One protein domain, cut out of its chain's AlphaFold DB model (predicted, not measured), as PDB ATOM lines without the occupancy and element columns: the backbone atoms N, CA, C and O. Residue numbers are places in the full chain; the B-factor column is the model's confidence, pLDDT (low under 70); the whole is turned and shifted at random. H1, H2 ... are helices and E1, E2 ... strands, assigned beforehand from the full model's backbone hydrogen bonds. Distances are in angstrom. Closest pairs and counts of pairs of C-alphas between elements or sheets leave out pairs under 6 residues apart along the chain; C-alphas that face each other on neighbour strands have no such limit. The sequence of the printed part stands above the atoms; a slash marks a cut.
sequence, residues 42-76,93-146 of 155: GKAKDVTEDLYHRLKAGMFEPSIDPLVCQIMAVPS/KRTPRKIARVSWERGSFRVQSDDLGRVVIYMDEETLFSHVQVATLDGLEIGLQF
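This is residues 42 to 76 and 93 to 146 of the 155 residues of an uncharacterized protein of Candidatus Poribacteria bacterium (UniProt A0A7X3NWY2). Picture a small, elongated sandwich: a strongly twisted sheet of four strands, E3 E4 E1 E6, faces a smaller sheet of two, E2 and E5, with the short helices H1 and H2 together at one end. Near the first printed residue, residues 45 to 46 run beside E5 as a short antiparallel pairing. The printed part has 89 residues, with named elements in the order H1 E1 E2 E3 E4 H2 E5 E6; both sheets are antiparallel and the class is mixed, helices and strands. It is compact, with a radius of gyration of the C-alphas of 12.8 A and spans of 35 by 23 by 21 A.

Start at C-alpha 42, at (135.536, 84.590, 6.578), and go on to C-alpha 48 at (122.708, 74.136, -1.015), where H1 begins; it covers residues 48 to 56 and is 12.5 A long. E1, residues 67 to 73, is 19.8 A long. After the cut find E2, residues 100 to 103, then E3, residues 109 to 113, 13.4 A long, and E4, residues 118 to 123, 16.0 A long. H2 holds residues 125 to 128 and E5 residues 133 to 136. E6, residues 140 to 145, is 13.5 A long and ends with C-alpha 145 at (119.077, 85.267, 2.284).

Begin with the larger sheet, where E3 and E6 are edge strands. E3 and E4 form a hairpin at 167 degrees, with N 110 and O 122 2.8 A apart. E4 and E1 are antiparallel at 154 degrees, with N 121 and O 67 at 2.7 A. E1 and E6 are antiparallel at 142 degrees, with N 70 and O 144 at 2.9 A. In the smaller sheet, look at E2 and E5, antiparallel at 162 degrees, with N 101 and O 135 at 2.8 A. In this sandwich, two sheets face to face, the facing parts are 8.7 A centre to centre. H1 and H2 only just touch, with 3 pairs of C-alphas within 8 A, the closest those of Leu 51 and Leu 128 at 7.3 A; neither helix is on the larger sheet, H2 only just not, with 4 pairs of C-alphas within 10 A. In H1 every O i to N i+4 pair is within hydrogen-bond range; H2 is too short for such a pair.

The C-alphas of Ser 76 and Glu 125 are the two farthest apart, at 37.5 A. Residues 77 to 92 are not printed, and C-alphas 76 and 93 are 16.5 A apart across this cut. Of the links printed whole, H1 to E1 is short and the others are tight. The mean pLDDT of the printed part is 71.9; among the stretches under 70 are residues 93 to 99 and 138 to 146.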
ATOM      1  N   GLY A  42     135.990  85.378   5.449       66.88
ATOM      2  CA  GLY A  42     135.536  84.590   6.578       66.88
ATOM      3  C   GLY A  42     135.024  83.214   6.164       66.88
ATOM      4  O   GLY A  42     135.180  82.744   5.032       66.88
ATOM      5  N   LYS A  43     134.385  82.538   7.119       72.62
ATOM      6  CA  LYS A  43     133.882  81.176   6.928       72.62
ATOM      7  C   LYS A  43     132.831  81.125   5.809       72.62
ATOM      8  O   LYS A  43     131.852  81.866   5.832       72.62
ATOM      9  N   ALA A  44     133.015  80.202   4.865       76.19
ATOM     10  CA  ALA A  44     132.033  79.928   3.824       76.19
ATOM     11  C   ALA A  44     130.745  79.340   4.427       76.19
ATOM     12  O   ALA A  44     130.800  78.419   5.247       76.19
ATOM     13  N   LYS A  45     129.593  79.865   4.007       79.50
ATOM     14  CA  LYS A  45     128.270  79.324   4.323       79.50
ATOM     15  C   LYS A  45     127.801  78.452   3.164       79.50
ATOM     16  O   LYS A  45     127.738  78.923   2.030       79.50
ATOM     17  N   ASP A  46     127.471  77.201   3.459       82.25
ATOM     18  CA  ASP A  46     126.779  76.322   2.518       82.25
ATOM     19  C   ASP A  46     125.308  76.747   2.427       82.25
ATOM     20  O   ASP A  46     124.653  76.940   3.455       82.25
ATOM     21  N   VAL A  47     124.820  76.965   1.208       78.69
ATOM     22  CA  VAL A  47     123.439  77.391   0.925       78.69
ATOM     23  C   VAL A  47     122.679  76.375   0.068       78.69
ATOM     24  O   VAL A  47     121.574  76.660  -0.393       78.69
ATOM     25  N   THR A  48     123.252  75.187  -0.139       81.69
ATOM     26  CA  THR A  48     122.708  74.136  -1.015       81.69
ATOM     27  C   THR A  48     121.335  73.652  -0.544       81.69
ATOM     28  O   THR A  48     120.399  73.550  -1.333       81.69
ATOM     29  N   GLU A  49     121.188  73.388   0.755       80.06
ATOM     30  CA  GLU A  49     119.933  72.882   1.328       80.06
ATOM     31  C   GLU A  49     118.806  73.926   1.261       80.06
ATOM     32  O   GLU A  49     117.678  73.609   0.875       80.06
ATOM     33  N   ASP A  50     119.121  75.192   1.550       78.19
ATOM     34  CA  ASP A  50     118.163  76.299   1.461       78.19
ATOM     35  C   ASP A  50     117.655  76.496   0.022       78.19
ATOM     36  O   ASP A  50     116.461  76.730  -0.196       78.19
ATOM     37  N   LEU A  51     118.551  76.376  -0.968       76.25
ATOM     38  CA  LEU A  51     118.199  76.420  -2.391       76.25
ATOM     39  C   LEU A  51     117.258  75.270  -2.766       76.25
ATOM     40  O   LEU A  51     116.227  75.497  -3.403       76.25
ATOM     41  N   TYR A  52     117.568  74.052  -2.322       79.31
ATOM     42  CA  TYR A  52     116.757  72.872  -2.613       79.31
ATOM     43  C   TYR A  52     115.333  72.975  -2.051       79.31
ATOM     44  O   TYR A  52     114.360  72.652  -2.740       79.31
ATOM     45  N   HIS A  53     115.182  73.462  -0.817       81.00
ATOM     46  CA  HIS A  53     113.865  73.644  -0.204       81.00
ATOM     47  C   HIS A  53     113.001  74.668  -0.948       81.00
ATOM     48  O   HIS A  53     111.797  74.456  -1.100       81.00
ATOM     49  N   ARG A  54     113.597  75.749  -1.459       74.00
ATOM     50  CA  ARG A  54     112.875  76.776  -2.227       74.00
ATOM     51  C   ARG A  54     112.434  76.296  -3.594       74.00
ATOM     52  O   ARG A  54     111.287  76.540  -3.963       74.00
ATOM     53  N   LEU A  55     113.308  75.567  -4.286       76.12
ATOM     54  CA  LEU A  55     112.968  74.912  -5.544       76.12
ATOM     55  C   LEU A  55     111.764  73.984  -5.345       76.12
ATOM     56  O   LEU A  55     110.772  74.081  -6.063       76.12
ATOM     57  N   LYS A  56     111.803  73.129  -4.315       78.19
ATOM     58  CA  LYS A  56     110.679  72.232  -4.001       78.19
ATOM     59  C   LYS A  56     109.392  72.956  -3.625       78.19
ATOM     60  O   LYS A  56     108.315  72.424  -3.873       78.19
ATOM     61  N   ALA A  57     109.497  74.133  -3.019       79.81
ATOM     62  CA  ALA A  57     108.350  74.953  -2.661       79.81
ATOM     63  C   ALA A  57     107.796  75.783  -3.835       79.81
ATOM     64  O   ALA A  57     106.811  76.490  -3.641       79.81
ATOM     65  N   GLY A  58     108.416  75.730  -5.024       77.19
ATOM     66  CA  GLY A  58     108.028  76.558  -6.171       77.19
ATOM     67  C   GLY A  58     108.270  78.054  -5.948       77.19
ATOM     68  O   GLY A  58     107.600  78.876  -6.558       77.19
ATOM     69  N   MET A  59     109.186  78.409  -5.041       73.88
ATOM     70  CA  MET A  59     109.548  79.798  -4.712       73.88
ATOM     71  C   MET A  59     110.832  80.261  -5.421       73.88
ATOM     72  O   MET A  59     111.415  81.279  -5.046       73.88
ATOM     73  N   PHE A  60     111.347  79.443  -6.338       74.25
ATOM     74  CA  PHE A  60     112.571  79.697  -7.080       74.25
ATOM     75  C   PHE A  60     112.564  78.876  -8.369       74.25
ATOM     76  O   PHE A  60     112.586  77.642  -8.301       74.25
ATOM     77  N   GLU A  61     112.567  79.545  -9.515       77.88
ATOM     78  CA  GLU A  61     112.739  78.925 -10.823       77.88
ATOM     79  C   GLU A  61     114.181  79.121 -11.339       77.88
ATOM     80  O   GLU A  61     114.632  80.247 -11.559       77.88
ATOM     81  N   PRO A  62     114.939  78.030 -11.549       70.44
ATOM     82  CA  PRO A  62     116.279  78.073 -12.130       70.44
ATOM     83  C   PRO A  62     116.322  78.847 -13.446       70.44
ATOM     84  O   PRO A  62     115.394  78.765 -14.241       70.44
ATOM     85  N   SER A  63     117.420  79.543 -13.743       70.50
ATOM     86  CA  SER A  63     117.590  80.331 -14.982       70.50
ATOM     87  C   SER A  63     116.654  81.542 -15.144       70.50
ATOM     88  O   SER A  63     116.946  82.408 -15.973       70.50
ATOM     89  N   ILE A  64     115.579  81.637 -14.356       73.88
ATOM     90  CA  ILE A  64     114.639  82.763 -14.329       73.88
ATOM     91  C   ILE A  64     114.921  83.632 -13.104       73.88
ATOM     92  O   ILE A  64     115.194  84.830 -13.236       73.88
ATOM     93  N   ASP A  65     114.957  83.010 -11.931       75.38
ATOM     94  CA  ASP A  65     115.082  83.694 -10.658       75.38
ATOM     95  C   ASP A  65     116.540  83.780 -10.198       75.38
ATOM     96  O   ASP A  65     117.241  82.768 -10.084       75.38
ATOM     97  N   PRO A  66     117.047  84.983  -9.883       75.88
ATOM     98  CA  PRO A  66     118.339  85.102  -9.240       75.88
ATOM     99  C   PRO A  66     118.260  84.785  -7.746       75.88
ATOM    100  O   PRO A  66     117.382  85.247  -7.018       75.88
ATOM    101  N   LEU A  67     119.284  84.105  -7.238       76.75
ATOM    102  CA  LEU A  67     119.560  84.045  -5.810       76.75
ATOM    103  C   LEU A  67     120.066  85.410  -5.337       76.75
ATOM    104  O   LEU A  67     121.157  85.844  -5.699       76.75
ATOM    105  N   VAL A  68     119.306  86.080  -4.479       76.62
ATOM    106  CA  VAL A  68     119.704  87.366  -3.898       76.62
ATOM    107  C   VAL A  68     120.135  87.175  -2.450       76.62
ATOM    108  O   VAL A  68     119.380  86.667  -1.633       76.62
ATOM    109  N   CYS A  69     121.330  87.625  -2.091       75.94
ATOM    110  CA  CYS A  69     121.831  87.658  -0.722       75.94
ATOM    111  C   CYS A  69     122.125  89.100  -0.315       75.94
ATOM    112  O   CYS A  69     122.751  89.841  -1.071       75.94
ATOM    113  N   GLN A  70     121.717  89.504   0.884       75.38
ATOM    114  CA  GLN A  70     122.128  90.778   1.462       75.38
ATOM    115  C   GLN A  70     123.220  90.544   2.500       75.38
ATOM    116  O   GLN A  70     123.018  89.855   3.504       75.38
ATOM    117  N   ILE A  71     124.376  91.145   2.252       73.94
ATOM    118  CA  ILE A  71     125.524  91.093   3.145       73.94
ATOM    119  C   ILE A  71     125.438  92.276   4.098       73.94
ATOM    120  O   ILE A  71     125.288  93.425   3.679       73.94
ATOM    121  N   MET A  72     125.517  91.988   5.390       69.75
ATOM    122  CA  MET A  72     125.443  92.979   6.455       69.75
ATOM    123  C   MET A  72     126.695  92.903   7.324       69.75
ATOM    124  O   MET A  72     127.304  91.845   7.469       69.75
ATOM    125  N   ALA A  73     127.085  94.033   7.911       65.25
ATOM    126  CA  ALA A  73     128.141  94.036   8.914       65.25
ATOM    127  C   ALA A  73     127.652  93.310  10.170       65.25
ATOM    128  O   ALA A  73     126.576  93.628  10.684       65.25
ATOM    129  N   VAL A  74     128.452  92.371  10.669       59.75
ATOM    130  CA  VAL A  74     128.188  91.729  11.955       59.75
ATOM    131  C   VAL A  74     128.471  92.768  13.029       59.75
ATOM    132  O   VAL A  74     129.600  93.268  13.111       59.75
ATOM    133  N   PRO A  75     127.496  93.142  13.870       50.69
ATOM    134  CA  PRO A  75     127.835  93.875  15.070       50.69
ATOM    135  C   PRO A  75     128.724  92.958  15.911       50.69
ATOM    136  O   PRO A  75     128.284  91.904  16.363       50.69
ATOM    137  N   SER A  76     129.989  93.348  16.092       44.41
ATOM    138  CA  SER A  76     130.897  92.683  17.028       44.41
ATOM    139  C   SER A  76     130.151  92.407  18.337       44.41
ATOM    140  O   SER A  76     129.419  93.271  18.827       44.41
ATOM    141  N   LYS A  93     127.497 102.484   4.636       46.94
ATOM    142  CA  LYS A  93     128.840 102.865   4.183       46.94
ATOM    143  C   LYS A  93     129.095 102.044   2.924       46.94
ATOM    144  O   LYS A  93     128.931 100.832   3.000       46.94
ATOM    145  N   ARG A  94     129.448 102.700   1.807       45.53
ATOM    146  CA  ARG A  94     129.734 102.038   0.523       45.53
ATOM    147  C   ARG A  94     130.551 100.779   0.783       45.53
ATOM    148  O   ARG A  94     131.699 100.870   1.225       45.53
ATOM    149  N   THR A  95     129.924  99.632   0.581       48.62
ATOM    150  CA  THR A  95     130.535  98.333   0.824       48.62
ATOM    151  C   THR A  95     131.653  98.160  -0.211       48.62
ATOM    152  O   THR A  95     131.485  98.583  -1.359       48.62
ATOM    153  N   PRO A  96     132.834  97.625   0.152       55.22
ATOM    154  CA  PRO A  96     133.896  97.376  -0.822       55.22
ATOM    155  C   PRO A  96     133.352  96.578  -2.012       55.22
ATOM    156  O   PRO A  96     132.597  95.641  -1.818       55.22
ATOM    157  N   ARG A  97     133.742  96.907  -3.255       53.03
ATOM    158  CA  ARG A  97     133.201  96.255  -4.474       53.03
ATOM    159  C   ARG A  97     133.311  94.718  -4.477       53.03
ATOM    160  O   ARG A  97     132.586  94.059  -5.214       53.03
ATOM    161  N   LYS A  98     134.213  94.149  -3.670       62.50
ATOM    162  CA  LYS A  98     134.354  92.708  -3.438       62.50
ATOM    163  C   LYS A  98     133.844  92.384  -2.033       62.50
ATOM    164  O   LYS A  98     134.531  92.699  -1.072       62.50
ATOM    165  N   ILE A  99     132.664  91.774  -1.928       68.56
ATOM    166  CA  ILE A  99     132.019  91.438  -0.642       68.56
ATOM    167  C   ILE A  99     131.807  89.941  -0.422       68.56
ATOM    168  O   ILE A  99     131.662  89.519   0.723       68.56
ATOM    169  N   ALA A 100     131.796  89.147  -1.495       71.75
ATOM    170  CA  ALA A 100     131.589  87.711  -1.417       71.75
ATOM    171  C   ALA A 100     132.367  86.940  -2.479       71.75
ATOM    172  O   ALA A 100     132.662  87.448  -3.564       71.75
ATOM    173  N   ARG A 101     132.646  85.683  -2.150       76.19
ATOM    174  CA  ARG A 101     133.140  84.638  -3.036       76.19
ATOM    175  C   ARG A 101     132.086  83.541  -3.099       76.19
ATOM    176  O   ARG A 101     131.626  83.078  -2.062       76.19
ATOM    177  N   VAL A 102     131.740  83.128  -4.311       76.81
ATOM    178  CA  VAL A 102     130.818  82.017  -4.562       76.81
ATOM    179  C   VAL A 102     131.618  80.875  -5.176       76.81
ATOM    180  O   VAL A 102     132.396  81.105  -6.104       76.81
ATOM    181  N   SER A 103     131.462  79.668  -4.647       78.56
ATOM    182  CA  SER A 103     132.025  78.438  -5.211       78.56
ATOM    183  C   SER A 103     130.923  77.417  -5.458       78.56
ATOM    184  O   SER A 103     129.989  77.318  -4.664       78.56
ATOM    185  N   TRP A 104     131.053  76.692  -6.567       83.19
ATOM    186  CA  TRP A 104     130.100  75.701  -7.060       83.19
ATOM    187  C   TRP A 104     130.852  74.598  -7.822       83.19
ATOM    188  O   TRP A 104     132.010  74.790  -8.209       83.19
ATOM    189  N   GLU A 105     130.213  73.444  -8.026       77.75
ATOM    190  CA  GLU A 105     130.868  72.269  -8.628       77.75
ATOM    191  C   GLU A 105     130.561  72.066 -10.119       77.75
ATOM    192  O   GLU A 105     131.409  71.552 -10.851       77.75
ATOM    193  N   ARG A 106     129.355  72.418 -10.579       75.44
ATOM    194  CA  ARG A 106     128.856  72.134 -11.939       75.44
ATOM    195  C   ARG A 106     127.929  73.236 -12.424       75.44
ATOM    196  O   ARG A 106     127.311  73.886 -11.598       75.44
ATOM    197  N   GLY A 107     127.819  73.411 -13.738       78.69
ATOM    198  CA  GLY A 107     126.996  74.454 -14.341       78.69
ATOM    199  C   GLY A 107     127.659  75.833 -14.375       78.69
ATOM    200  O   GLY A 107     128.869  76.000 -14.153       78.69
ATOM    201  N   SER A 108     126.848  76.827 -14.707       75.69
ATOM    202  CA  SER A 108     127.220  78.222 -14.896       75.69
ATOM    203  C   SER A 108     126.458  79.147 -13.955       75.69
ATOM    204  O   SER A 108     125.260  79.019 -13.710       75.69
ATOM    205  N   PHE A 109     127.165  80.176 -13.502       75.50
ATOM    206  CA  PHE A 109     126.647  81.185 -12.595       75.50
ATOM    207  C   PHE A 109     127.086  82.577 -13.056       75.50
ATOM    208  O   PHE A 109     128.118  82.758 -13.707       75.50
ATOM    209  N   ARG A 110     126.313  83.593 -12.691       75.94
ATOM    210  CA  ARG A 110     126.664  84.996 -12.900       75.94
ATOM    211  C   ARG A 110     126.386  85.763 -11.624       75.94
ATOM    212  O   ARG A 110     125.257  85.791 -11.153       75.94
ATOM    213  N   VAL A 111     127.410  86.428 -11.102       74.56
ATOM    214  CA  VAL A 111     127.311  87.199  -9.859       74.56
ATOM    215  C   VAL A 111     127.359  88.683 -10.160       74.56
ATOM    216  O   VAL A 111     128.202  89.152 -10.923       74.56
ATOM    217  N   GLN A 112     126.461  89.425  -9.533       75.38
ATOM    218  CA  GLN A 112     126.455  90.876  -9.507       75.38
ATOM    219  C   GLN A 112     126.424  91.323  -8.054       75.38
ATOM    220  O   GLN A 112     125.755  90.708  -7.232       75.38
ATOM    221  N   SER A 113     127.138  92.392  -7.733       72.69
ATOM    222  CA  SER A 113     127.018  93.050  -6.440       72.69
ATOM    223  C   SER A 113     126.707  94.525  -6.623       72.69
ATOM    224  O   SER A 113     127.118  95.133  -7.614       72.69
ATOM    225  N   ASP A 114     125.970  95.099  -5.676       69.25
ATOM    226  CA  ASP A 114     125.703  96.534  -5.632       69.25
ATOM    227  C   ASP A 114     126.401  97.221  -4.447       69.25
ATOM    228  O   ASP A 114     126.904  96.587  -3.512       69.25
ATOM    229  N   ASP A 115     126.418  98.554  -4.481       64.25
ATOM    230  CA  ASP A 115     127.000  99.389  -3.420       64.25
ATOM    231  C   ASP A 115     126.227  99.290  -2.087       64.25
ATOM    232  O   ASP A 115     126.683  99.816  -1.068       64.25
ATOM    233  N   LEU A 116     125.061  98.633  -2.084       66.25
ATOM    234  CA  LEU A 116     124.220  98.385  -0.911       66.25
ATOM    235  C   LEU A 116     124.531  97.035  -0.247       66.25
ATOM    236  O   LEU A 116     123.872  96.673   0.727       66.25
ATOM    237  N   GLY A 117     125.530  96.300  -0.745       68.06
ATOM    238  CA  GLY A 117     125.913  95.002  -0.194       68.06
ATOM    239  C   GLY A 117     125.002  93.856  -0.633       68.06
ATOM    240  O   GLY A 117     125.022  92.793  -0.012       68.06
ATOM    241  N   ARG A 118     124.190  94.043  -1.676       74.19
ATOM    242  CA  ARG A 118     123.413  92.956  -2.275       74.19
ATOM    243  C   ARG A 118     124.290  92.190  -3.244       74.19
ATOM    244  O   ARG A 118     125.035  92.788  -4.014       74.19
ATOM    245  N   VAL A 119     124.177  90.874  -3.206       76.69
ATOM    246  CA  VAL A 119     124.810  89.937  -4.126       76.69
ATOM    247  C   VAL A 119     123.701  89.180  -4.834       76.69
ATOM    248  O   VAL A 119     122.921  88.486  -4.195       76.69
ATOM    249  N   VAL A 120     123.622  89.337  -6.145       77.94
ATOM    250  CA  VAL A 120     122.649  88.693  -7.025       77.94
ATOM    251  C   VAL A 120     123.386  87.616  -7.810       77.94
ATOM    252  O   VAL A 120     124.364  87.909  -8.495       77.94
ATOM    253  N   ILE A 121     122.946  86.372  -7.689       78.50
ATOM    254  CA  ILE A 121     123.576  85.185  -8.259       78.50
ATOM    255  C   ILE A 121     122.554  84.540  -9.192       78.50
ATOM    256  O   ILE A 121     121.613  83.893  -8.749       78.50
ATOM    257  N   TYR A 122     122.740  84.717 -10.492       80.56
ATOM    258  CA  TYR A 122     122.006  83.956 -11.498       80.56
ATOM    259  C   TYR A 122     122.678  82.603 -11.656       80.56
ATOM    260  O   TYR A 122     123.908  82.541 -11.715       80.56
ATOM    261  N   MET A 123     121.891  81.543 -11.736       81.19
ATOM    262  CA  MET A 123     122.387  80.180 -11.859       81.19
ATOM    263  C   MET A 123     121.560  79.420 -12.888       81.19
ATOM    264  O   MET A 123     120.354  79.653 -12.998       81.19
ATOM    265  N   ASP A 124     122.217  78.551 -13.647       80.56
ATOM    266  CA  ASP A 124     121.532  77.582 -14.497       80.56
ATOM    267  C   ASP A 124     121.044  76.372 -13.687       80.56
ATOM    268  O   ASP A 124     121.400  76.191 -12.520       80.56
ATOM    269  N   GLU A 125     120.224  75.532 -14.317       78.50
ATOM    270  CA  GLU A 125     119.688  74.309 -13.707       78.50
ATOM    271  C   GLU A 125     120.783  73.361 -13.201       78.50
ATOM    272  O   GLU A 125     120.633  72.758 -12.141       78.50
ATOM    273  N   GLU A 126     121.906  73.250 -13.915       77.12
ATOM    274  CA  GLU A 126     123.012  72.374 -13.513       77.12
ATOM    275  C   GLU A 126     123.671  72.835 -12.207       77.12
ATOM    276  O   GLU A 126     124.066  72.005 -11.382       77.12
ATOM    277  N   THR A 127     123.745  74.149 -11.984       75.75
ATOM    278  CA  THR A 127     124.322  74.744 -10.775       75.75
ATOM    279  C   THR A 127     123.478  74.486  -9.530       75.75
ATOM    280  O   THR A 127     124.043  74.367  -8.442       75.75
ATOM    281  N   LEU A 128     122.157  74.320  -9.648       68.56
ATOM    282  CA  LEU A 128     121.306  73.991  -8.492       68.56
ATOM    283  C   LEU A 128     121.612  72.641  -7.867       68.56
ATOM    284  O   LEU A 128     121.425  72.463  -6.667       68.56
ATOM    285  N   PHE A 129     122.060  71.689  -8.676       68.94
ATOM    286  CA  PHE A 129     122.429  70.365  -8.191       68.94
ATOM    287  C   PHE A 129     123.883  70.306  -7.713       68.94
ATOM    288  O   PHE A 129     124.381  69.229  -7.391       68.94
ATOM    289  N   SER A 130     124.571  71.450  -7.680       74.31
ATOM    290  CA  SER A 130     125.936  71.568  -7.185       74.31
ATOM    291  C   SER A 130     125.966  72.061  -5.738       74.31
ATOM    292  O   SER A 130     125.051  72.743  -5.279       74.31
ATOM    293  N   HIS A 131     127.040  71.744  -5.014       78.19
ATOM    294  CA  HIS A 131     127.281  72.334  -3.702       78.19
ATOM    295  C   HIS A 131     127.605  73.823  -3.846       78.19
ATOM    296  O   HIS A 131     128.679  74.182  -4.333       78.19
ATOM    297  N   VAL A 132     126.686  74.692  -3.414       77.31
ATOM    298  CA  VAL A 132     126.842  76.149  -3.502       77.31
ATOM    299  C   VAL A 132     127.285  76.697  -2.154       77.31
ATOM    300  O   VAL A 132     126.575  76.605  -1.152       77.31
ATOM    301  N   GLN A 133     128.458  77.325  -2.139       81.50
ATOM    302  CA  GLN A 133     129.013  77.960  -0.948       81.50
ATOM    303  C   GLN A 133     129.271  79.442  -1.192       81.50
ATOM    304  O   GLN A 133     129.808  79.835  -2.231       81.50
ATOM    305  N   VAL A 134     128.921  80.266  -0.207       79.31
ATOM    306  CA  VAL A 134     129.114  81.718  -0.233       79.31
ATOM    307  C   VAL A 134     129.969  82.125   0.962       79.31
ATOM    308  O   VAL A 134     129.563  81.959   2.110       79.31
ATOM    309  N   ALA A 135     131.156  82.667   0.705       77.56
ATOM    310  CA  ALA A 135     132.038  83.232   1.724       77.56
ATOM    311  C   ALA A 135     132.007  84.760   1.656       77.56
ATOM    312  O   ALA A 135     132.163  85.330   0.577       77.56
ATOM    313  N   THR A 136     131.818  85.426   2.791       75.12
ATOM    314  CA  THR A 136     131.836  86.892   2.923       75.12
ATOM    315  C   THR A 136     133.192  87.374   3.435       75.12
ATOM    316  O   THR A 136     133.994  86.573   3.906       75.12
ATOM    317  N   LEU A 137     133.488  88.673   3.324       71.50
ATOM    318  CA  LEU A 137     134.664  89.236   4.003       71.50
ATOM    319  C   LEU A 137     134.531  89.134   5.531       71.50
ATOM    320  O   LEU A 137     133.419  89.174   6.060       71.50
ATOM    321  N   ASP A 138     135.660  89.049   6.233       63.97
ATOM    322  CA  ASP A 138     135.704  89.022   7.696       63.97
ATOM    323  C   ASP A 138     134.967  90.222   8.314       63.97
ATOM    324  O   ASP A 138     135.110  91.374   7.895       63.97
ATOM    325  N   GLY A 139     134.139  89.940   9.324       61.28
ATOM    326  CA  GLY A 139     133.262  90.931   9.958       61.28
ATOM    327  C   GLY A 139     131.974  91.245   9.184       61.28
ATOM    328  O   GLY A 139     131.183  92.075   9.641       61.28
ATOM    329  N   LEU A 140     131.730  90.586   8.047       68.38
ATOM    330  CA  LEU A 140     130.455  90.606   7.330       68.38
ATOM    331  C   LEU A 140     129.788  89.228   7.390       68.38
ATOM    332  O   LEU A 140     130.449  88.203   7.253       68.38
ATOM    333  N   GLU A 141     128.466  89.207   7.511       69.31
ATOM    334  CA  GLU A 141     127.654  87.993   7.428       69.31
ATOM    335  C   GLU A 141     126.564  88.141   6.374       69.31
ATOM    336  O   GLU A 141     126.160  89.241   5.982       69.31
ATOM    337  N   ILE A 142     126.055  86.996   5.931       68.31
ATOM    338  CA  ILE A 142     124.841  86.944   5.127       68.31
ATOM    339  C   ILE A 142     123.666  87.198   6.070       68.31
ATOM    340  O   ILE A 142     123.214  86.300   6.778       68.31
ATOM    341  N   GLY A 143     123.214  88.449   6.106       60.50
ATOM    342  CA  GLY A 143     122.201  88.908   7.045       60.50
ATOM    343  C   GLY A 143     120.777  88.539   6.633       60.50
ATOM    344  O   GLY A 143     119.970  88.166   7.478       60.50
ATOM    345  N   LEU A 144     120.471  88.611   5.335       58.44
ATOM    346  CA  LEU A 144     119.208  88.139   4.765       58.44
ATOM    347  C   LEU A 144     119.511  87.333   3.508       58.44
ATOM    348  O   LEU A 144     120.154  87.825   2.578       58.44
ATOM    349  N   GLN A 145     119.049  86.090   3.482       59.75
ATOM    350  CA  GLN A 145     119.077  85.267   2.284       59.75
ATOM    351  C   GLN A 145     117.722  85.391   1.583       59.75
ATOM    352  O   GLN A 145     116.677  85.280   2.224       59.75
ATOM    353  N   PHE A 146     117.766  85.583   0.268       60.03
ATOM    354  CA  PHE A 146     116.641  85.536  -0.661       60.03
ATOM    355  C   PHE A 146     115.570  86.628  -0.470       60.03
ATOM    356  O   PHE A 146     114.414  86.355  -0.146       60.03
TER     357      PHE A 146